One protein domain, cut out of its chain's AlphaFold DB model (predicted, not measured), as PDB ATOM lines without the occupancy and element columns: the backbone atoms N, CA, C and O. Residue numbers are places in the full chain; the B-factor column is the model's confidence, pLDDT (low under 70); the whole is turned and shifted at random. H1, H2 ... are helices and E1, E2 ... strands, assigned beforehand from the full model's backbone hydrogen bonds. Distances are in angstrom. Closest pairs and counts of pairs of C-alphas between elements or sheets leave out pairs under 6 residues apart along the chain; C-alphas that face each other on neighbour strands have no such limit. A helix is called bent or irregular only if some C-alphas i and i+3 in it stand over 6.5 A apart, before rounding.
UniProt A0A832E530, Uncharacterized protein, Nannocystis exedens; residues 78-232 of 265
ATOM      1  N   ALA A  78     157.648 185.986 170.214       65.56
ATOM      2  CA  ALA A  78     157.357 185.934 168.780       65.56
ATOM      3  C   ALA A  78     156.405 187.042 168.286       65.56
ATOM      4  O   ALA A  78     156.211 187.183 167.083       65.56
ATOM      5  N   GLY A  79     155.801 187.827 169.190       73.62
ATOM      6  CA  GLY A  79     154.761 188.797 168.837       73.62
ATOM      7  C   GLY A  79     153.466 188.139 168.350       73.62
ATOM      8  O   GLY A  79     152.696 188.782 167.643       73.62
ATOM      9  N   ILE A  80     153.247 186.872 168.716       80.69
ATOM     10  CA  ILE A  80     152.071 186.071 168.367       80.69
ATOM     11  C   ILE A  80     151.272 185.815 169.656       80.69
ATOM     12  O   ILE A  80     151.894 185.515 170.678       80.69
ATOM     13  N   PRO A  81     149.934 185.958 169.635       84.56
ATOM     14  CA  PRO A  81     149.076 185.578 170.754       84.56
ATOM     15  C   PRO A  81     149.190 184.083 171.098       84.56
ATOM     16  O   PRO A  81     149.177 183.248 170.197       84.56
ATOM     17  N   ASP A  82     149.245 183.746 172.385       85.88
ATOM     18  CA  ASP A  82     149.279 182.371 172.896       85.88
ATOM     19  C   ASP A  82     148.220 182.164 173.990       85.88
ATOM     20  O   ASP A  82     148.184 182.879 174.990       85.88
ATOM     21  N   GLU A  83     147.349 181.176 173.798       89.62
ATOM     22  CA  GLU A  83     146.268 180.808 174.725       89.62
ATOM     23  C   GLU A  83     146.510 179.454 175.415       89.62
ATOM     24  O   GLU A  83     145.704 179.018 176.236       89.62
ATOM     25  N   THR A  84     147.627 178.777 175.124       85.00
ATOM     26  CA  THR A  84     147.900 177.410 175.606       85.00
ATOM     27  C   THR A  84     148.150 177.321 177.113       85.00
ATOM     28  O   THR A  84     148.034 176.244 177.694       85.00
ATOM     29  N   ASN A  85     148.443 178.449 177.766       84.44
ATOM     30  CA  ASN A  85     148.646 178.526 179.212       84.44
ATOM     31  C   ASN A  85     147.343 178.395 180.029       84.44
ATOM     32  O   ASN A  85     147.417 178.144 181.229       84.44
ATOM     33  N   GLY A  86     146.165 178.574 179.415       86.25
ATOM     34  CA  GLY A  86     144.863 178.464 180.089       86.25
ATOM     35  C   GLY A  86     144.529 179.578 181.098       86.25
ATOM     36  O   GLY A  86     143.478 179.520 181.727       86.25
ATOM     37  N   ILE A  87     145.388 180.589 181.245       89.25
ATOM     38  CA  ILE A  87     145.251 181.716 182.182       89.25
ATOM     39  C   ILE A  87     144.822 182.984 181.436       89.25
ATOM     40  O   ILE A  87     143.864 183.648 181.824       89.25
ATOM     41  N   CYS A  88     145.523 183.335 180.358       90.56
ATOM     42  CA  CYS A  88     145.232 184.511 179.546       90.56
ATOM     43  C   CYS A  88     145.609 184.298 178.077       90.56
ATOM     44  O   CYS A  88     146.430 183.440 177.746       90.56
ATOM     45  N   ARG A  89     145.076 185.152 177.193       92.75
ATOM     46  CA  ARG A  89     145.680 185.365 175.871       92.75
ATOM     47  C   ARG A  89     146.977 186.149 176.058       92.75
ATOM     48  O   ARG A  89     146.947 187.371 176.196       92.75
ATOM     49  N   LEU A  90     148.102 185.448 176.082       90.56
ATOM     50  CA  LEU A  90     149.425 186.017 176.293       90.56
ATOM     51  C   LEU A  90     149.946 186.636 174.997       90.56
ATOM     52  O   LEU A  90     149.958 185.996 173.952       90.56
ATOM     53  N   TYR A  91     150.420 187.874 175.069       89.00
ATOM     54  CA  TYR A  91     151.075 188.560 173.965       89.00
ATOM     55  C   TYR A  91     152.503 188.935 174.352       89.00
ATOM     56  O   TYR A  91     152.758 189.552 175.386       89.00
ATOM     57  N   ALA A  92     153.462 188.569 173.508       81.38
ATOM     58  CA  ALA A  92     154.881 188.678 173.819       81.38
ATOM     59  C   ALA A  92     155.622 189.529 172.783       81.38
ATOM     60  O   ALA A  92     156.284 188.978 171.899       81.38
ATOM     61  N   PRO A  93     155.542 190.868 172.846       67.56
ATOM     62  CA  PRO A  93     156.219 191.721 171.880       67.56
ATOM     63  C   PRO A  93     157.714 191.790 172.195       67.56
ATOM     64  O   PRO A  93     158.171 192.712 172.862       67.56
ATOM     65  N   ARG A  94     158.495 190.808 171.725       71.19
ATOM     66  CA  ARG A  94     159.966 190.776 171.867       71.19
ATOM     67  C   ARG A  94     160.475 190.877 173.315       71.19
ATOM     68  O   ARG A  94     161.631 191.224 173.542       71.19
ATOM     69  N   LEU A  95     159.625 190.566 174.290       66.75
ATOM     70  CA  LEU A  95     159.965 190.607 175.706       66.75
ATOM     71  C   LEU A  95     160.562 189.267 176.153       66.75
ATOM     72  O   LEU A  95     160.066 188.220 175.727       66.75
ATOM     73  N   PRO A  96     161.595 189.271 177.013       64.38
ATOM     74  CA  PRO A  96     162.048 188.057 177.671       64.38
ATOM     75  C   PRO A  96     161.016 187.663 178.737       64.38
ATOM     76  O   PRO A  96     160.751 188.450 179.639       64.38
ATOM     77  N   LYS A  97     160.457 186.449 178.634       77.44
ATOM     78  CA  LYS A  97     159.473 185.879 179.582       77.44
ATOM     79  C   LYS A  97     158.201 186.737 179.738       77.44
ATOM     80  O   LYS A  97     157.997 187.349 180.781       77.44
ATOM     81  N   PRO A  98     157.359 186.818 178.696       80.00
ATOM     82  CA  PRO A  98     156.027 187.408 178.824       80.00
ATOM     83  C   PRO A  98     155.220 186.664 179.904       80.00
ATOM     84  O   PRO A  98     155.219 185.436 179.939       80.00
ATOM     85  N   GLU A  99     154.517 187.403 180.756       90.00
ATOM     86  CA  GLU A  99     153.625 186.847 181.781       90.00
ATOM     87  C   GLU A  99     152.212 187.408 181.616       90.00
ATOM     88  O   GLU A  99     152.031 188.530 181.126       90.00
ATOM     89  N   CYS A 100     151.214 186.632 182.040       90.94
ATOM     90  CA  CYS A 100     149.844 187.116 182.154       90.94
ATOM     91  C   CYS A 100     149.741 188.191 183.239       90.94
ATOM     92  O   CYS A 100     150.505 188.224 184.207       90.94
ATOM     93  N   CYS A 101     148.744 189.054 183.102       91.19
ATOM     94  CA  CYS A 101     148.342 189.950 184.166       91.19
ATOM     95  C   CYS A 101     147.751 189.153 185.319       91.19
ATOM     96  O   CYS A 101     146.670 188.581 185.192       91.19
ATOM     97  N   ALA A 102     148.470 189.133 186.442       87.25
ATOM     98  CA  ALA A 102     148.049 188.406 187.634       87.25
ATOM     99  C   ALA A 102     146.747 188.960 188.230       87.25
ATOM    100  O   ALA A 102     145.946 188.199 188.757       87.25
ATOM    101  N   GLN A 103     146.538 190.275 188.130       87.88
ATOM    102  CA  GLN A 103     145.382 190.961 188.693       87.88
ATOM    103  C   GLN A 103     144.484 191.518 187.584       87.88
ATOM    104  O   GLN A 103     144.970 192.154 186.645       87.88
ATOM    105  N   ASP A 104     143.172 191.337 187.735       91.25
ATOM    106  CA  ASP A 104     142.181 192.059 186.943       91.25
ATOM    107  C   ASP A 104     142.080 193.513 187.436       91.25
ATOM    108  O   ASP A 104     141.816 193.781 188.609       91.25
ATOM    109  N   LEU A 105     142.325 194.462 186.532       93.56
ATOM    110  CA  LEU A 105     142.303 195.905 186.802       93.56
ATOM    111  C   LEU A 105     141.022 196.581 186.289       93.56
ATOM    112  O   LEU A 105     140.952 197.810 186.169       93.56
ATOM    113  N   GLY A 106     140.007 195.773 185.981       93.62
ATOM    114  CA  GLY A 106     138.721 196.221 185.480       93.62
ATOM    115  C   GLY A 106     138.709 196.555 183.996       93.62
ATOM    116  O   GLY A 106     137.910 197.389 183.565       93.62
ATOM    117  N   PHE A 107     139.625 195.959 183.235       95.69
ATOM    118  CA  PHE A 107     139.806 196.251 181.820       95.69
ATOM    119  C   PHE A 107     138.793 195.479 180.969       95.69
ATOM    120  O   PHE A 107     138.724 194.256 181.035       95.69
ATOM    121  N   ASP A 108     138.043 196.192 180.131       96.56
ATOM    122  CA  ASP A 108     137.067 195.601 179.213       96.56
ATOM    123  C   ASP A 108     137.549 195.761 177.768       96.56
ATOM    124  O   ASP A 108     137.580 196.865 177.210       96.56
ATOM    125  N   VAL A 109     137.934 194.639 177.158       96.88
ATOM    126  CA  VAL A 109     138.472 194.603 175.794       96.88
ATOM    127  C   VAL A 109     137.462 195.094 174.759       96.88
ATOM    128  O   VAL A 109     137.857 195.779 173.813       96.88
ATOM    129  N   GLU A 110     136.175 194.789 174.911       97.38
ATOM    130  CA  GLU A 110     135.167 195.158 173.914       97.38
ATOM    131  C   GLU A 110     134.821 196.646 173.989       97.38
ATOM    132  O   GLU A 110     134.664 197.298 172.951       97.38
ATOM    133  N   VAL A 111     134.800 197.222 175.195       97.94
ATOM    134  CA  VAL A 111     134.680 198.677 175.361       97.94
ATOM    135  C   VAL A 111     135.846 199.393 174.687       97.94
ATOM    136  O   VAL A 111     135.628 200.338 173.930       97.94
ATOM    137  N   VAL A 112     137.075 198.929 174.921       98.00
ATOM    138  CA  VAL A 112     138.282 199.554 174.365       98.00
ATOM    139  C   VAL A 112     138.321 199.424 172.845       98.00
ATOM    140  O   VAL A 112     138.567 200.416 172.161       98.00
ATOM    141  N   LYS A 113     138.011 198.242 172.296       97.31
ATOM    142  CA  LYS A 113     137.915 198.041 170.842       97.31
ATOM    143  C   LYS A 113     136.936 199.016 170.208       97.31
ATOM    144  O   LYS A 113     137.284 199.686 169.239       97.31
ATOM    145  N   LYS A 114     135.738 199.138 170.784       97.75
ATOM    146  CA  LYS A 114     134.705 200.045 170.283       97.75
ATOM    147  C   LYS A 114     135.121 201.513 170.392       97.75
ATOM    148  O   LYS A 114     134.917 202.262 169.445       97.75
ATOM    149  N   ALA A 115     135.686 201.921 171.527       98.12
ATOM    150  CA  ALA A 115     136.067 203.308 171.779       98.12
ATOM    151  C   ALA A 115     137.247 203.767 170.910       98.12
ATOM    152  O   ALA A 115     137.275 204.910 170.463       98.12
ATOM    153  N   CYS A 116     138.205 202.874 170.655       96.88
ATOM    154  CA  CYS A 116     139.450 203.192 169.958       96.88
ATOM    155  C   CYS A 116     139.498 202.723 168.498       96.88
ATOM    156  O   CYS A 116     140.508 202.933 167.832       96.88
ATOM    157  N   GLY A 117     138.435 202.086 167.995       95.62
ATOM    158  CA  GLY A 117     138.389 201.571 166.626       95.62
ATOM    159  C   GLY A 117     139.353 200.406 166.383       95.62
ATOM    160  O   GLY A 117     139.908 200.279 165.294       95.62
ATOM    161  N   TYR A 118     139.596 199.565 167.392       95.31
ATOM    162  CA  TYR A 118     140.442 198.384 167.224       95.31
ATOM    163  C   TYR A 118     139.646 197.193 166.706       95.31
ATOM    164  O   TYR A 118     138.550 196.895 167.180       95.31
ATOM    165  N   THR A 119     140.257 196.451 165.790       93.56
ATOM    166  CA  THR A 119     139.644 195.285 165.148       93.56
ATOM    167  C   THR A 119     139.897 194.019 165.958       93.56
ATOM    168  O   THR A 119     138.992 193.211 166.163       93.56
ATOM    169  N   LEU A 120     141.124 193.853 166.460       92.94
ATOM    170  CA  LEU A 120     141.573 192.612 167.085       92.94
ATOM    171  C   LEU A 120     142.290 192.874 168.409       92.94
ATOM    172  O   LEU A 120     143.179 193.717 168.496       92.94
ATOM    173  N   TYR A 121     141.942 192.083 169.422       95.00
ATOM    174  CA  TYR A 121     142.701 191.984 170.663       95.00
ATOM    175  C   TYR A 121     143.790 190.916 170.535       95.00
ATOM    176  O   TYR A 121     143.494 189.739 170.316       95.00
ATOM    177  N   LEU A 122     145.044 191.331 170.679       93.56
ATOM    178  CA  LEU A 122     146.218 190.470 170.538       93.56
ATOM    179  C   LEU A 122     146.580 189.759 171.843       93.56
ATOM    180  O   LEU A 122     147.239 188.730 171.804       93.56
ATOM    181  N   GLY A 123     146.145 190.276 172.989       94.44
ATOM    182  CA  GLY A 123     146.452 189.691 174.290       94.44
ATOM    183  C   GLY A 123     147.089 190.678 175.253       94.44
ATOM    184  O   GLY A 123     147.155 191.884 174.999       94.44
ATOM    185  N   GLU A 124     147.566 190.142 176.369       94.62
ATOM    186  CA  GLU A 124     148.169 190.900 177.456       94.62
ATOM    187  C   GLU A 124     149.630 190.531 177.697       94.62
ATOM    188  O   GLU A 124     150.091 189.447 177.348       94.62
ATOM    189  N   SER A 125     150.369 191.455 178.303       93.19
ATOM    190  CA  SER A 125     151.757 191.242 178.698       93.19
ATOM    191  C   SER A 125     152.077 192.029 179.958       93.19
ATOM    192  O   SER A 125     151.984 193.264 179.977       93.19
ATOM    193  N   HIS A 126     152.493 191.327 181.004       92.19
ATOM    194  CA  HIS A 126     152.911 191.938 182.251       92.19
ATOM    195  C   HIS A 126     154.412 192.258 182.245       92.19
ATOM    196  O   HIS A 126     155.262 191.391 182.060       92.19
ATOM    197  N   GLN A 127     154.734 193.536 182.468       88.69
ATOM    198  CA  GLN A 127     156.088 194.025 182.754       88.69
ATOM    199  C   GLN A 127     155.997 195.223 183.690       88.69
ATOM    200  O   GLN A 127     155.808 196.352 183.231       88.69
ATOM    201  N   MET A 128     156.047 194.976 185.002       88.44
ATOM    202  CA  MET A 128     155.780 195.947 186.087       88.44
ATOM    203  C   MET A 128     154.350 196.511 186.125       88.44
ATOM    204  O   MET A 128     153.881 196.966 187.160       88.44
ATOM    205  N   THR A 129     153.686 196.532 184.979       93.81
ATOM    206  CA  THR A 129     152.340 197.022 184.724       93.81
ATOM    207  C   THR A 129     151.691 196.079 183.722       93.81
ATOM    208  O   THR A 129     152.388 195.404 182.952       93.81
ATOM    209  N   CYS A 130     150.371 196.055 183.702       94.88
ATOM    210  CA  CYS A 130     149.589 195.244 182.789       94.88
ATOM    211  C   CYS A 130     149.439 195.927 181.442       94.88
ATOM    212  O   CYS A 130     148.850 196.997 181.388       94.88
ATOM    213  N   GLY A 131     149.985 195.352 180.371       95.69
ATOM    214  CA  GLY A 131     149.807 195.860 179.011       95.69
ATOM    215  C   GLY A 131     148.776 195.059 178.230       95.69
ATOM    216  O   GLY A 131     148.814 193.836 178.272       95.69
ATOM    217  N   TYR A 132     147.922 195.748 177.482       96.81
ATOM    218  CA  TYR A 132     146.880 195.183 176.625       96.81
ATOM    219  C   TYR A 132     147.126 195.629 175.189       96.81
ATOM    220  O   TYR A 132     147.286 196.827 174.940       96.81
ATOM    221  N   PHE A 133     147.183 194.678 174.259       95.31
ATOM    222  CA  PHE A 133     147.662 194.902 172.897       95.31
ATOM    223  C   PHE A 133     146.569 194.661 171.864       95.31
ATOM    224  O   PHE A 133     145.780 193.720 171.970       95.31
ATOM    225  N   PHE A 134     146.555 195.502 170.838       95.12
ATOM    226  CA  PHE A 134     145.507 195.548 169.832       95.12
ATOM    227  C   PHE A 134     146.080 195.746 168.430       95.12
ATOM    228  O   PHE A 134     147.122 196.380 168.249       95.12
ATOM    229  N   ALA A 135     145.356 195.239 167.439       92.19
ATOM    230  CA  ALA A 135     145.544 195.577 166.038       92.19
ATOM    231  C   ALA A 135     144.314 196.327 165.500       92.19
ATOM    232  O   ALA A 135     143.166 196.031 165.842       92.19
ATOM    233  N   THR A 136     144.593 197.303 164.650       88.50
ATOM    234  CA  THR A 136     143.665 198.011 163.758       88.50
ATOM    235  C   THR A 136     143.700 197.393 162.357       88.50
ATOM    236  O   THR A 136     144.637 196.660 162.031       88.50
ATOM    237  N   GLU A 137     142.740 197.737 161.502       81.62
ATOM    238  CA  GLU A 137     142.761 197.340 160.082       81.62
ATOM    239  C   GLU A 137     144.015 197.852 159.348       81.62
ATOM    240  O   GLU A 137     144.531 197.186 158.456       81.62
ATOM    241  N   GLU A 138     144.553 198.999 159.771       73.62
ATOM    242  CA  GLU A 138     145.695 199.674 159.142       73.62
ATOM    243  C   GLU A 138     147.065 199.224 159.685       73.62
ATOM    244  O   GLU A 138     148.108 199.565 159.127       73.62
ATOM    245  N   THR A 139     147.112 198.487 160.801       63.56
ATOM    246  CA  THR A 139     148.387 198.172 161.475       63.56
ATOM    247  C   THR A 139     149.147 197.064 160.760       63.56
ATOM    248  O   THR A 139     149.026 195.890 161.094       63.56
ATOM    249  N   THR A 140     150.018 197.453 159.837       58.19
ATOM    250  CA  THR A 140     151.006 196.562 159.213       58.19
ATOM    251  C   THR A 140     152.329 196.480 159.984       58.19
ATOM    252  O   THR A 140     153.161 195.638 159.648       58.19
ATOM    253  N   HIS A 141     152.570 197.323 161.007       64.94
ATOM    254  CA  HIS A 141     153.924 197.458 161.577       64.94
ATOM    255  C   HIS A 141     154.068 197.367 163.106       64.94
ATOM    256  O   HIS A 141     155.048 196.767 163.546       64.94
ATOM    257  N   LEU A 142     153.159 197.900 163.936       83.31
ATOM    258  CA  LEU A 142     153.268 197.795 165.405       83.31
ATOM    259  C   LEU A 142     151.894 197.720 166.091       83.31
ATOM    260  O   LEU A 142     150.991 198.456 165.695       83.31
ATOM    261  N   PRO A 143     151.735 196.890 167.138       90.50
ATOM    262  CA  PRO A 143     150.492 196.811 167.896       90.50
ATOM    263  C   PRO A 143     150.229 198.110 168.670       90.50
ATOM    264  O   PRO A 143     151.147 198.716 169.232       90.50
ATOM    265  N   LYS A 144     148.956 198.503 168.750       94.06
ATOM    266  CA  LYS A 144     148.492 199.556 169.660       94.06
ATOM    267  C   LYS A 144     148.389 198.988 171.064       94.06
ATOM    268  O   LYS A 144     148.122 197.798 171.229       94.06
ATOM    269  N   TRP A 145     148.626 199.813 172.076       95.38
ATOM    270  CA  TRP A 145     148.598 199.332 173.450       95.38
ATOM    271  C   TRP A 145     148.085 200.362 174.442       95.38
ATOM    272  O   TRP A 145     148.254 201.572 174.269       95.38
ATOM    273  N   LEU A 146     147.511 199.838 175.520       98.06
ATOM    274  CA  LEU A 146     147.205 200.554 176.749       98.06
ATOM    275  C   LEU A 146     147.831 199.781 177.909       98.06
ATOM    276  O   LEU A 146     147.931 198.555 177.848       98.06
ATOM    277  N   ARG A 147     148.270 200.476 178.960       97.62
ATOM    278  CA  ARG A 147     148.771 199.833 180.180       97.62
ATOM    279  C   ARG A 147     148.035 200.319 181.411       97.62
ATOM    280  O   ARG A 147     147.745 201.506 181.512       97.62
ATOM    281  N   LEU A 148     147.794 199.412 182.349       97.75
ATOM    282  CA  LEU A 148     147.198 199.695 183.646       97.75
ATOM    283  C   LEU A 148     148.078 199.201 184.790       97.75
ATOM    284  O   LEU A 148     148.773 198.187 184.693       97.75
ATOM    285  N   SER A 149     148.005 199.918 185.899       97.12
ATOM    286  CA  SER A 149     148.510 199.488 187.199       97.12
ATOM    287  C   SER A 149     147.731 200.179 188.311       97.12
ATOM    288  O   SER A 149     147.040 201.168 188.068       97.12
ATOM    289  N   LEU A 150     147.884 199.700 189.540       96.44
ATOM    290  CA  LEU A 150     147.474 200.448 190.727       96.44
ATOM    291  C   LEU A 150     148.573 201.432 191.133       96.44
ATOM    292  O   LEU A 150     149.762 201.169 190.930       96.44
ATOM    293  N   THR A 151     148.180 202.566 191.703       96.56
ATOM    294  CA  THR A 151     149.107 203.473 192.384       96.56
ATOM    295  C   THR A 151     149.491 202.912 193.752       96.56
ATOM    296  O   THR A 151     148.864 201.983 194.267       96.56
ATOM    297  N   LEU A 152     150.560 203.444 194.347       96.00
ATOM    298  CA  LEU A 152     150.963 203.042 195.699       96.00
ATOM    299  C   LEU A 152     150.086 203.721 196.752       96.00
ATOM    300  O   LEU A 152     149.771 203.136 197.787       96.00
ATOM    301  N   GLU A 153     149.696 204.952 196.451       98.00
ATOM    302  CA  GLU A 153     148.845 205.811 197.247       98.00
ATOM    303  C   GLU A 153     147.391 205.325 197.188       98.00
ATOM    304  O   GLU A 153     146.954 204.789 196.170       98.00
ATOM    305  N   THR A 154     146.651 205.519 198.280       96.81
ATOM    306  CA  THR A 154     145.210 205.213 198.380       96.81
ATOM    307  C   THR A 154     144.344 206.431 198.071       96.81
ATOM    308  O   THR A 154     143.249 206.300 197.541       96.81
ATOM    309  N   GLU A 155     144.852 207.632 198.353       97.81
ATOM    310  CA  GLU A 155     144.151 208.885 198.080       97.81
ATOM    311  C   GLU A 155     144.490 209.411 196.686       97.81
ATOM    312  O   GLU A 155     145.660 209.496 196.305       97.81
ATOM    313  N   LEU A 156     143.465 209.836 195.944       98.06
ATOM    314  CA  LEU A 156     143.605 210.330 194.574       98.06
ATOM    315  C   LEU A 156     144.572 211.519 194.461       98.06
ATOM    316  O   LEU A 156     145.479 211.496 193.635       98.06
ATOM    317  N   ASP A 157     144.414 212.542 195.304       98.19
ATOM    318  CA  ASP A 157     145.280 213.731 195.285       98.19
ATOM    319  C   ASP A 157     146.744 213.381 195.615       98.19
ATOM    320  O   ASP A 157     147.677 213.896 194.993       98.19
ATOM    321  N   ALA A 158     146.957 212.437 196.539       98.44
ATOM    322  CA  ALA A 158     148.292 211.942 196.857       98.44
ATOM    323  C   ALA A 158     148.907 211.184 195.671       98.44
ATOM    324  O   ALA A 158     150.074 211.411 195.347       98.44
ATOM    325  N   ALA A 159     148.123 210.344 194.988       98.56
ATOM    326  CA  ALA A 159     148.553 209.621 193.795       98.56
ATOM    327  C   ALA A 159     148.949 210.573 192.653       98.56
ATOM    328  O   ALA A 159     149.993 210.381 192.025       98.56
ATOM    329  N   VAL A 160     148.161 211.632 192.420       98.62
ATOM    330  CA  VAL A 160     148.458 212.673 191.420       98.62
ATOM    331  C   VAL A 160     149.774 213.376 191.740       98.62
ATOM    332  O   VAL A 160     150.685 213.392 190.913       98.62
ATOM    333  N   LYS A 161     149.943 213.857 192.975       98.44
ATOM    334  CA  LYS A 161     151.183 214.523 193.407       98.44
ATOM    335  C   LYS A 161     152.404 213.608 193.328       98.44
ATOM    336  O   LYS A 161     153.482 214.048 192.920       98.44
ATOM    337  N   ALA A 162     152.262 212.341 193.715       98.06
ATOM    338  CA  ALA A 162     153.339 211.360 193.641       98.06
ATOM    339  C   ALA A 162     153.742 211.067 192.188       98.06
ATOM    340  O   ALA A 162     154.937 211.001 191.877       98.06
ATOM    341  N   HIS A 163     152.760 210.941 191.291       97.75
ATOM    342  CA  HIS A 163     152.990 210.787 189.862       97.75
ATOM    343  C   HIS A 163     153.720 211.998 189.276       97.75
ATOM    344  O   HIS A 163     154.786 211.816 188.683       97.75
ATOM    345  N   ASP A 164     153.205 213.206 189.500       98.31
ATOM    346  CA  ASP A 164     153.771 214.449 188.971       98.31
ATOM    347  C   ASP A 164     155.209 214.640 189.437       98.31
ATOM    348  O   ASP A 164     156.108 214.836 188.622       98.31
ATOM    349  N   ARG A 165     155.466 214.443 190.737       97.44
ATOM    350  CA  ARG A 165     156.820 214.487 191.304       97.44
ATOM    351  C   ARG A 165     157.756 213.459 190.668       97.44
ATOM    352  O   ARG A 165     158.942 213.721 190.475       97.44
ATOM    353  N   ARG A 166     157.271 212.247 190.394       96.50
ATOM    354  CA  ARG A 166     158.090 211.197 189.777       96.50
ATOM    355  C   ARG A 166     158.442 211.563 188.337       96.50
ATOM    356  O   ARG A 166     159.598 211.384 187.952       96.50
ATOM    357  N   ILE A 167     157.474 212.038 187.557       96.19
ATOM    358  CA  ILE A 167     157.696 212.400 186.157       96.19
ATOM    359  C   ILE A 167     158.578 213.645 186.058       96.19
ATOM    360  O   ILE A 167     159.584 213.584 185.348       96.19
ATOM    361  N   SER A 168     158.298 214.702 186.826       95.19
ATOM    362  CA  SER A 168     159.102 215.932 186.846       95.19
ATOM    363  C   SER A 168     160.574 215.657 187.150       95.19
ATOM    364  O   SER A 168     161.448 216.160 186.453       95.19
ATOM    365  N   LEU A 169     160.871 214.780 188.116       93.00
ATOM    366  CA  LEU A 169     162.248 214.497 188.537       93.00
ATOM    367  C   LEU A 169     162.987 213.465 187.679       93.00
ATOM    368  O   LEU A 169     164.213 213.512 187.605       93.00
ATOM    369  N   ARG A 170     162.287 212.474 187.108       92.31
ATOM    370  CA  ARG A 170     162.947 211.286 186.521       92.31
ATOM    371  C   ARG A 170     162.709 211.086 185.034       92.31
ATOM    372  O   ARG A 170     163.451 210.324 184.423       92.31
ATOM    373  N   VAL A 171     161.674 211.701 184.472       91.00
ATOM    374  CA  VAL A 171     161.248 211.443 183.090       91.00
ATOM    375  C   VAL A 171     161.277 212.727 182.274       91.00
ATOM    376  O   VAL A 171     161.995 212.796 181.280       91.00
ATOM    377  N   ALA A 172     160.533 213.744 182.710       90.12
ATOM    378  CA  ALA A 172     160.433 215.016 182.014       90.12
ATOM    379  C   ALA A 172     161.622 215.943 182.296       90.12
ATOM    380  O   ALA A 172     162.012 216.693 181.406       90.12
ATOM    381  N   MET A 173     162.214 215.852 183.498       93.00
ATOM    382  CA  MET A 173     163.203 216.822 183.999       93.00
ATOM    383  C   MET A 173     162.672 218.261 183.927       93.00
ATOM    384  O   MET A 173     163.405 219.194 183.611       93.00
ATOM    385  N   ASP A 174     161.377 218.413 184.201       92.88
ATOM    386  CA  ASP A 174     160.620 219.652 184.072       92.88
ATOM    387  C   ASP A 174     159.930 219.951 185.412       92.88
ATOM    388  O   ASP A 174     159.040 219.189 185.805       92.88
ATOM    389  N   PRO A 175     160.350 221.000 186.146       91.62
ATOM    390  CA  PRO A 175     159.773 221.337 187.444       91.62
ATOM    391  C   PRO A 175     158.322 221.827 187.349       91.62
ATOM    392  O   PRO A 175     157.615 221.745 188.351       91.62
ATOM    393  N   ASP A 176     157.881 222.283 186.175       94.25
ATOM    394  CA  ASP A 176     156.524 222.785 185.951       94.25
ATOM    395  C   ASP A 176     155.565 221.675 185.487       94.25
ATOM    396  O   ASP A 176     154.375 221.922 185.275       94.25
ATOM    397  N   PHE A 177     156.050 220.431 185.358       96.94
ATOM    398  CA  PHE A 177     155.216 219.284 185.020       96.94
ATOM    399  C   PHE A 177     154.148 219.046 186.092       96.94
ATOM    400  O   PHE A 177     154.458 218.799 187.261       96.94
ATOM    401  N   HIS A 178     152.888 219.045 185.666       97.94
ATOM    402  CA  HIS A 178     151.746 218.734 186.512       97.94
ATOM    403  C   HIS A 178     150.635 218.066 185.703       97.94
ATOM    404  O   HIS A 178     150.473 218.310 184.504       97.94
ATOM    405  N   SER A 179     149.850 217.232 186.375       98.44
ATOM    406  CA  SER A 179     148.628 216.669 185.822       98.44
ATOM    407  C   SER A 179     147.490 217.682 185.893       98.44
ATOM    408  O   SER A 179     147.374 218.468 186.833       98.44
ATOM    409  N   VAL A 180     146.605 217.634 184.903       98.50
ATOM    410  CA  VAL A 180     145.408 218.477 184.822       98.50
ATOM    411  C   VAL A 180     144.155 217.614 184.837       98.50
ATOM    412  O   VAL A 180     144.188 216.448 184.443       98.50
ATOM    413  N   ALA A 181     143.038 218.176 185.291       98.62
ATOM    414  CA  ALA A 181     141.759 217.475 185.258       98.62
ATOM    415  C   ALA A 181     141.375 217.113 183.814       98.62
ATOM    416  O   ALA A 181     141.544 217.920 182.896       98.62
ATOM    417  N   VAL A 182     140.830 215.913 183.619       98.44
ATOM    418  CA  VAL A 182     140.379 215.448 182.304       98.44
ATOM    419  C   VAL A 182     139.019 216.079 181.982       98.44
ATOM    420  O   VAL A 182     138.041 215.835 182.698       98.44
ATOM    421  N   PRO A 183     138.886 216.857 180.894       97.31
ATOM    422  CA  PRO A 183     137.605 217.450 180.534       97.31
ATOM    423  C   PRO A 183     136.538 216.376 180.272       97.31
ATOM    424  O   PRO A 183     136.700 215.520 179.400       97.31
ATOM    425  N   GLY A 184     135.428 216.437 181.013       96.81
ATOM    426  CA  GLY A 184     134.295 215.521 180.847       96.81
ATOM    427  C   GLY A 184     134.499 214.113 181.424       96.81
ATOM    428  O   GLY A 184     133.730 213.211 181.076       96.81
ATOM    429  N   VAL A 185     135.508 213.909 182.278       98.38
ATOM    430  CA  VAL A 185     135.702 212.678 183.057       98.38
ATOM    431  C   VAL A 185     135.916 213.061 184.523       98.38
ATOM    432  O   VAL A 185     136.981 213.527 184.918       98.38
ATOM    433  N   GLU A 186     134.865 212.910 185.328       97.62
ATOM    434  CA  GLU A 186     134.842 213.374 186.715       97.62
ATOM    435  C   GLU A 186     135.909 212.683 187.577       97.62
ATOM    436  O   GLU A 186     136.046 211.460 187.570       97.62
ATOM    437  N   GLY A 187     136.676 213.489 188.316       97.12
ATOM    438  CA  GLY A 187     137.716 213.020 189.232       97.12
ATOM    439  C   GLY A 187     138.963 212.430 188.564       97.12
ATOM    440  O   GLY A 187     139.878 212.034 189.275       97.12
ATOM    441  N   ALA A 188     139.040 212.363 187.234       98.56
ATOM    442  CA  ALA A 188     140.242 211.901 186.549       98.56
ATOM    443  C   ALA A 188     141.227 213.050 186.310       98.56
ATOM    444  O   ALA A 188     140.838 214.177 185.988       98.56
ATOM    445  N   PHE A 189     142.516 212.732 186.396       98.81
ATOM    446  CA  PHE A 189     143.610 213.642 186.065       98.81
ATOM    447  C   PHE A 189     144.507 212.989 185.029       98.81
ATOM    448  O   PHE A 189     144.774 211.795 185.135       98.81
ATOM    449  N   TRP A 190     144.987 213.750 184.053       98.62
ATOM    450  CA  TRP A 190     145.935 213.263 183.059       98.62
ATOM    451  C   TRP A 190     147.129 214.190 182.881       98.62
ATOM    452  O   TRP A 190     147.098 215.371 183.225       98.62
ATOM    453  N   SER A 191     148.190 213.635 182.329       98.38
ATOM    454  CA  SER A 191     149.399 214.358 181.974       98.38
ATOM    455  C   SER A 191     150.026 213.725 180.742       98.38
ATOM    456  O   SER A 191     149.731 212.582 180.381       98.38
ATOM    457  N   THR A 192     150.887 214.481 180.069       97.56
ATOM    458  CA  THR A 192     151.533 214.036 178.837       97.56
ATOM    459  C   THR A 192     152.978 214.500 178.781       97.56
ATOM    460  O   THR A 192     153.321 215.591 179.235       97.56
ATOM    461  N   HIS A 193     153.846 213.658 178.232       96.88
ATOM    462  CA  HIS A 193     155.231 214.003 177.956       96.88
ATOM    463  C   HIS A 193     155.758 213.184 176.777       96.88
ATOM    464  O   HIS A 193     155.774 211.956 176.827       96.88
ATOM    465  N   LYS A 194     156.248 213.863 175.729       95.19
ATOM    466  CA  LYS A 194     156.867 213.241 174.538       95.19
ATOM    467  C   LYS A 194     156.017 212.117 173.918       95.19
ATOM    468  O   LYS A 194     156.530 211.052 173.583       95.19
ATOM    469  N   GLY A 195     154.718 212.367 173.793       94.69
ATOM    470  CA  GLY A 195     153.756 211.452 173.180       94.69
ATOM    471  C   GLY A 195     153.398 210.218 174.005       94.69
ATOM    472  O   GLY A 195     152.804 209.269 173.490       94.69
ATOM    473  N   LEU A 196     153.776 210.215 175.284       97.50
ATOM    474  CA  LEU A 196     153.317 209.267 176.284       97.50
ATOM    475  C   LEU A 196     152.361 209.992 177.227       97.50
ATOM    476  O   LEU A 196     152.675 211.068 177.733       97.50
ATOM    477  N   HIS A 197     151.207 209.388 177.458       98.38
ATOM    478  CA  HIS A 197     150.158 209.930 178.304       98.38
ATOM    479  C   HIS A 197     149.926 209.048 179.509       98.38
ATOM    480  O   HIS A 197     150.086 207.825 179.448       98.38
ATOM    481  N   TRP A 198     149.472 209.684 180.577       98.62
ATOM    482  CA  TRP A 198     149.067 209.032 181.805       98.62
ATOM    483  C   TRP A 198     147.741 209.589 182.277       98.62
ATOM    484  O   TRP A 198     147.500 210.784 182.152       98.62
ATOM    485  N   ALA A 199     146.909 208.744 182.874       98.75
ATOM    486  CA  ALA A 199     145.713 209.169 183.573       98.75
ATOM    487  C   ALA A 199     145.555 208.424 184.891       98.75
ATOM    488  O   ALA A 199     145.692 207.203 184.944       98.75
ATOM    489  N   ILE A 200     145.257 209.170 185.946       98.81
ATOM    490  CA  ILE A 200     145.003 208.659 187.285       98.81
ATOM    491  C   ILE A 200     143.499 208.683 187.502       98.81
ATOM    492  O   ILE A 200     142.855 209.728 187.387       98.81
ATOM    493  N   LEU A 201     142.950 207.502 187.762       98.69
ATOM    494  CA  LEU A 201     141.521 207.240 187.741       98.69
ATOM    495  C   LEU A 201     141.008 206.922 189.152       98.69
ATOM    496  O   LEU A 201     141.608 206.081 189.834       98.69
ATOM    497  N   PRO A 202     139.888 207.532 189.575       98.00
ATOM    498  CA  PRO A 202     139.227 207.212 190.835       98.00
ATOM    499  C   PRO A 202     138.429 205.895 190.769       98.00
ATOM    500  O   PRO A 202     138.414 205.176 189.763       98.00
ATOM    501  N   GLY A 203     137.730 205.599 191.869       95.06
ATOM    502  CA  GLY A 203     136.672 204.587 191.946       95.06
ATOM    503  C   GLY A 203     137.040 203.318 192.713       95.06
ATOM    504  O   GLY A 203     136.141 202.586 193.110       95.06
ATOM    505  N   TRP A 204     138.329 203.059 192.934       96.69
ATOM    506  CA  TRP A 204     138.834 201.905 193.694       96.69
ATOM    507  C   TRP A 204     139.548 202.372 194.968       96.69
ATOM    508  O   TRP A 204     139.884 203.552 195.090       96.69
ATOM    509  N   SER A 205     139.821 201.445 195.888       96.38
ATOM    510  CA  SER A 205     140.584 201.689 197.122       96.38
ATOM    511  C   SER A 205     141.997 202.236 196.871       96.38
ATOM    512  O   SER A 205     142.561 202.943 197.709       96.38
ATOM    513  N   LYS A 206     142.560 201.927 195.700       96.81
ATOM    514  CA  LYS A 206     143.766 202.544 195.150       96.81
ATOM    515  C   LYS A 206     143.466 203.079 193.752       96.81
ATOM    516  O   LYS A 206     142.948 202.321 192.927       96.81
ATOM    517  N   PRO A 207     143.810 204.342 193.449       98.12
ATOM    518  CA  PRO A 207     143.702 204.873 192.103       98.12
ATOM    519  C   PRO A 207     144.412 203.990 191.076       98.12
ATOM    520  O   PRO A 207     145.440 203.360 191.337       98.12
ATOM    521  N   ARG A 208     143.855 203.956 189.869       98.06
ATOM    522  CA  ARG A 208     144.459 203.250 188.734       98.06
ATOM    523  C   ARG A 208     145.231 204.234 187.875       98.06
ATOM    524  O   ARG A 208     144.765 205.344 187.647       98.06
ATOM    525  N   LEU A 209     146.388 203.815 187.375       98.50
ATOM    526  CA  LEU A 209     147.199 204.560 186.420       98.50
ATOM    527  C   LEU A 209     147.055 203.929 185.032       98.50
ATOM    528  O   LEU A 209     147.613 202.865 184.774       98.50
ATOM    529  N   LEU A 210     146.329 204.598 184.140       98.69
ATOM    530  CA  LEU A 210     146.247 204.275 182.717       98.69
ATOM    531  C   LEU A 210     147.387 204.966 181.967       98.69
ATOM    532  O   LEU A 210     147.652 206.138 182.194       98.69
ATOM    533  N   THR A 211     148.067 204.249 181.077       98.56
ATOM    534  CA  THR A 211     149.161 204.769 180.243       98.56
ATOM    535  C   THR A 211     148.941 204.383 178.783       98.56
ATOM    536  O   THR A 211     148.621 203.228 178.501       98.56
ATOM    537  N   TRP A 212     149.149 205.310 177.850       98.06
ATOM    538  CA  TRP A 212     149.027 205.063 176.406       98.06
ATOM    539  C   TRP A 212     149.922 206.016 175.605       98.06
ATOM    540  O   TRP A 212     150.445 206.988 176.148       98.06
ATOM    541  N   ARG A 213     150.121 205.740 174.315       96.69
ATOM    542  CA  ARG A 213     150.837 206.634 173.393       96.69
ATOM    543  C   ARG A 213     149.877 207.478 172.561       96.69
ATOM    544  O   ARG A 213     148.747 207.052 172.348       96.69
ATOM    545  N   ASP A 214     150.366 208.589 172.006       95.44
ATOM    546  CA  ASP A 214     149.630 209.451 171.056       95.44
ATOM    547  C   ASP A 214     148.914 208.661 169.959       95.44
ATOM    548  O   ASP A 214     147.791 208.967 169.573       95.44
ATOM    549  N   ASP A 215     149.574 207.626 169.444       93.81
ATOM    550  CA  ASP A 215     149.064 206.833 168.340       93.81
ATOM    551  C   ASP A 215     148.244 205.622 168.791       93.81
ATOM    552  O   ASP A 215     147.802 204.858 167.934       93.81
ATOM    553  N   SER A 216     148.059 205.403 170.097       95.25
ATOM    554  CA  SER A 216     147.267 204.284 170.604       95.25
ATOM    555  C   SER A 216     145.786 204.492 170.307       95.25
ATOM    556  O   SER A 216     145.181 203.625 169.688       95.25
ATOM    557  N   CYS A 217     145.188 205.594 170.748       96.62
ATOM    558  CA  CYS A 217     143.745 205.836 170.675       96.62
ATOM    559  C   CYS A 217     143.480 207.345 170.659       96.62
ATOM    560  O   CYS A 217     144.287 208.109 171.184       96.62
ATOM    561  N   SER A 218     142.365 207.774 170.065       97.06
ATOM    562  CA  SER A 218     141.965 209.185 170.075       97.06
ATOM    563  C   SER A 218     141.610 209.659 171.488       97.06
ATOM    564  O   SER A 218     141.181 208.860 172.321       97.06
ATOM    565  N   ASP A 219     141.715 210.963 171.748       97.44
ATOM    566  CA  ASP A 219     141.368 211.548 173.054       97.44
ATOM    567  C   ASP A 219     139.935 211.216 173.487       97.44
ATOM    568  O   ASP A 219     139.697 210.880 174.646       97.44
ATOM    569  N   GLU A 220     138.971 211.273 172.564       98.31
ATOM    570  CA  GLU A 220     137.578 210.923 172.863       98.31
ATOM    571  C   GLU A 220     137.416 209.428 173.155       98.31
ATOM    572  O   GLU A 220     136.741 209.065 174.118       98.31
ATOM    573  N   GLY A 221     138.098 208.561 172.399       98.25
ATOM    574  CA  GLY A 221     138.118 207.127 172.680       98.25
ATOM    575  C   GLY A 221     138.715 206.826 174.055       98.25
ATOM    576  O   GLY A 221     138.133 206.082 174.843       98.25
ATOM    577  N   ILE A 222     139.828 207.475 174.400       98.50
ATOM    578  CA  ILE A 222     140.456 207.348 175.716       98.50
ATOM    579  C   ILE A 222     139.520 207.827 176.828       98.50
ATOM    580  O   ILE A 222     139.401 207.140 177.840       98.50
ATOM    581  N   LYS A 223     138.819 208.955 176.664       98.69
ATOM    582  CA  LYS A 223     137.840 209.418 177.664       98.69
ATOM    583  C   LYS A 223     136.734 208.388 177.890       98.69
ATOM    584  O   LYS A 223     136.355 208.170 179.040       98.69
ATOM    585  N   GLU A 224     136.247 207.718 176.843       98.56
ATOM    586  CA  GLU A 224     135.276 206.629 177.018       98.56
ATOM    587  C   GLU A 224     135.862 205.435 177.773       98.56
ATOM    588  O   GLU A 224     135.222 204.916 178.691       98.56
ATOM    589  N   VAL A 225     137.104 205.051 177.465       98.44
ATOM    590  CA  VAL A 225     137.821 204.009 178.214       98.44
ATOM    591  C   VAL A 225     137.964 204.398 179.690       98.44
ATOM    592  O   VAL A 225     137.675 203.584 180.566       98.44
ATOM    593  N   MET A 226     138.335 205.645 179.995       98.62
ATOM    594  CA  MET A 226     138.440 206.130 181.375       98.62
ATOM    595  C   MET A 226     137.099 206.062 182.110       98.62
ATOM    596  O   MET A 226     137.045 205.579 183.240       98.62
ATOM    597  N   ARG A 227     136.001 206.512 181.485       98.31
ATOM    598  CA  ARG A 227     134.661 206.454 182.096       98.31
ATOM    599  C   ARG A 227     134.228 205.023 182.378       98.31
ATOM    600  O   ARG A 227     133.607 204.781 183.411       98.31
ATOM    601  N   ALA A 228     134.532 204.093 181.476       97.44
ATOM    602  CA  ALA A 228     134.251 202.683 181.689       97.44
ATOM    603  C   ALA A 228     135.057 202.138 182.870       97.44
ATOM    604  O   ALA A 228     134.459 201.626 183.809       97.44
ATOM    605  N   LEU A 229     136.375 202.366 182.886       97.50
ATOM    606  CA  LEU A 229     137.244 201.949 183.985       97.50
ATOM    607  C   LEU A 229     136.753 202.487 185.331       97.50
ATOM    608  O   LEU A 229     136.622 201.709 186.272       97.50
ATOM    609  N   ILE A 230     136.438 203.783 185.435       97.62
ATOM    610  CA  ILE A 230     135.946 204.413 186.675       97.62
ATOM    611  C   ILE A 230     134.659 203.748 187.183       97.62
ATOM    612  O   ILE A 230     134.492 203.590 188.388       97.62
ATOM    613  N   LYS A 231     133.762 203.341 186.278       96.12
ATOM    614  CA  LYS A 231     132.508 202.655 186.627       96.12
ATOM    615  C   LYS A 231     132.705 201.185 186.992       96.12
ATOM    616  O   LYS A 231     131.834 200.618 187.650       96.12
ATOM    617  N   THR A 232     133.797 200.565 186.550       95.12
ATOM    618  CA  THR A 232     134.078 199.160 186.836       95.12
ATOM    619  C   THR A 232     134.306 198.961 188.338       95.12
ATOM    620  O   THR A 232     135.180 199.627 188.900       95.12
TER     621      THR A 232
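Overview. This is residues 78 to 232 of the 265 residues of an uncharacterized protein of Nannocystis exedens (UniProt A0A832E530). One strongly twisted sheet of six strands, with H1 and H3 side by side over one face and H2 over the other face, towards the E4 edge. Residues 78 to 100 loop outside the E1 edge. The printed part has 155 residues, with three named helices and six named strands in the order H1 E1 E2 E3 H2 E4 E5 E6 H3; across the antiparallel sheet the order is E1 E2 E3 E6 E5 E4. The class is mixed, helices and strands, with under half of the residues in named elements. The whole is compact and rounded, with a radius of gyration of the C-alphas of 15.4 A and spans of 43 by 30 by 29 A.

Along the chain. Residues 78 to 108 hold no named element. H1, residues 109 to 116, begins at C-alpha 109, (138.472, 194.603, 175.794). E1 is residues 120 to 127, 21.4 A long, E2 129 to 135, 19.9 A, and E3 144 to 150, 21.1 A. H2, residues 156 to 172, is 21.5 A long and only just irregular: C-alphas 169 and 172 are 6.8 A apart. E4 is residues 189 to 193, E5 196 to 201 and E6 208 to 213. H3, residues 219 to 231, is 18.5 A long and ends at C-alpha 231, (132.508, 202.655, 186.627).

Arrangement. E1 E2 E3 and E4 E5 E6 are meanders, each strand the antiparallel neighbour of the one before. Within hydrogen-bond range are N 122 and O 133 of E1 and E2, 2.8 A, N 130 and O 148 of E2 and E3, 2.8 A, N 147 and O 211 of E3 and E6, 2.8 A, N 199 and O 210 of E5 and E6, 2.8 A, and N 191 and O 198 of E4 and E5, 2.9 A. Three layers, helices on both faces of a sheet, are made by H1 and H3 on one face and H2 on the other. H1 runs across the strands at a height over the sheet of 9.8 A. H3 runs along the strands at 9.5 A, and H2 along them at 9.2 A. H1 and H3 touch, closest at the C-alphas of Ala 115 and Gly 221, 4.4 A, at a shallow tilt of 31 degrees, opposite ways. H2 is apart from both. Every O i to N i+4 pair is within hydrogen-bond range in H1 and H3, and 12 of 13 in H2.

Size, cuts and confidence. The two C-alphas farthest apart, Thr 84 and Asp 176, are 47.3 A apart. The printed part has no cut. The link from H2 to E4 is long, 16 residues; in it residues 180 to 181 pair antiparallel with 189 to 190 of E4. pLDDT is under 70 at residues 78, 93, 95 to 96 and 139 to 141.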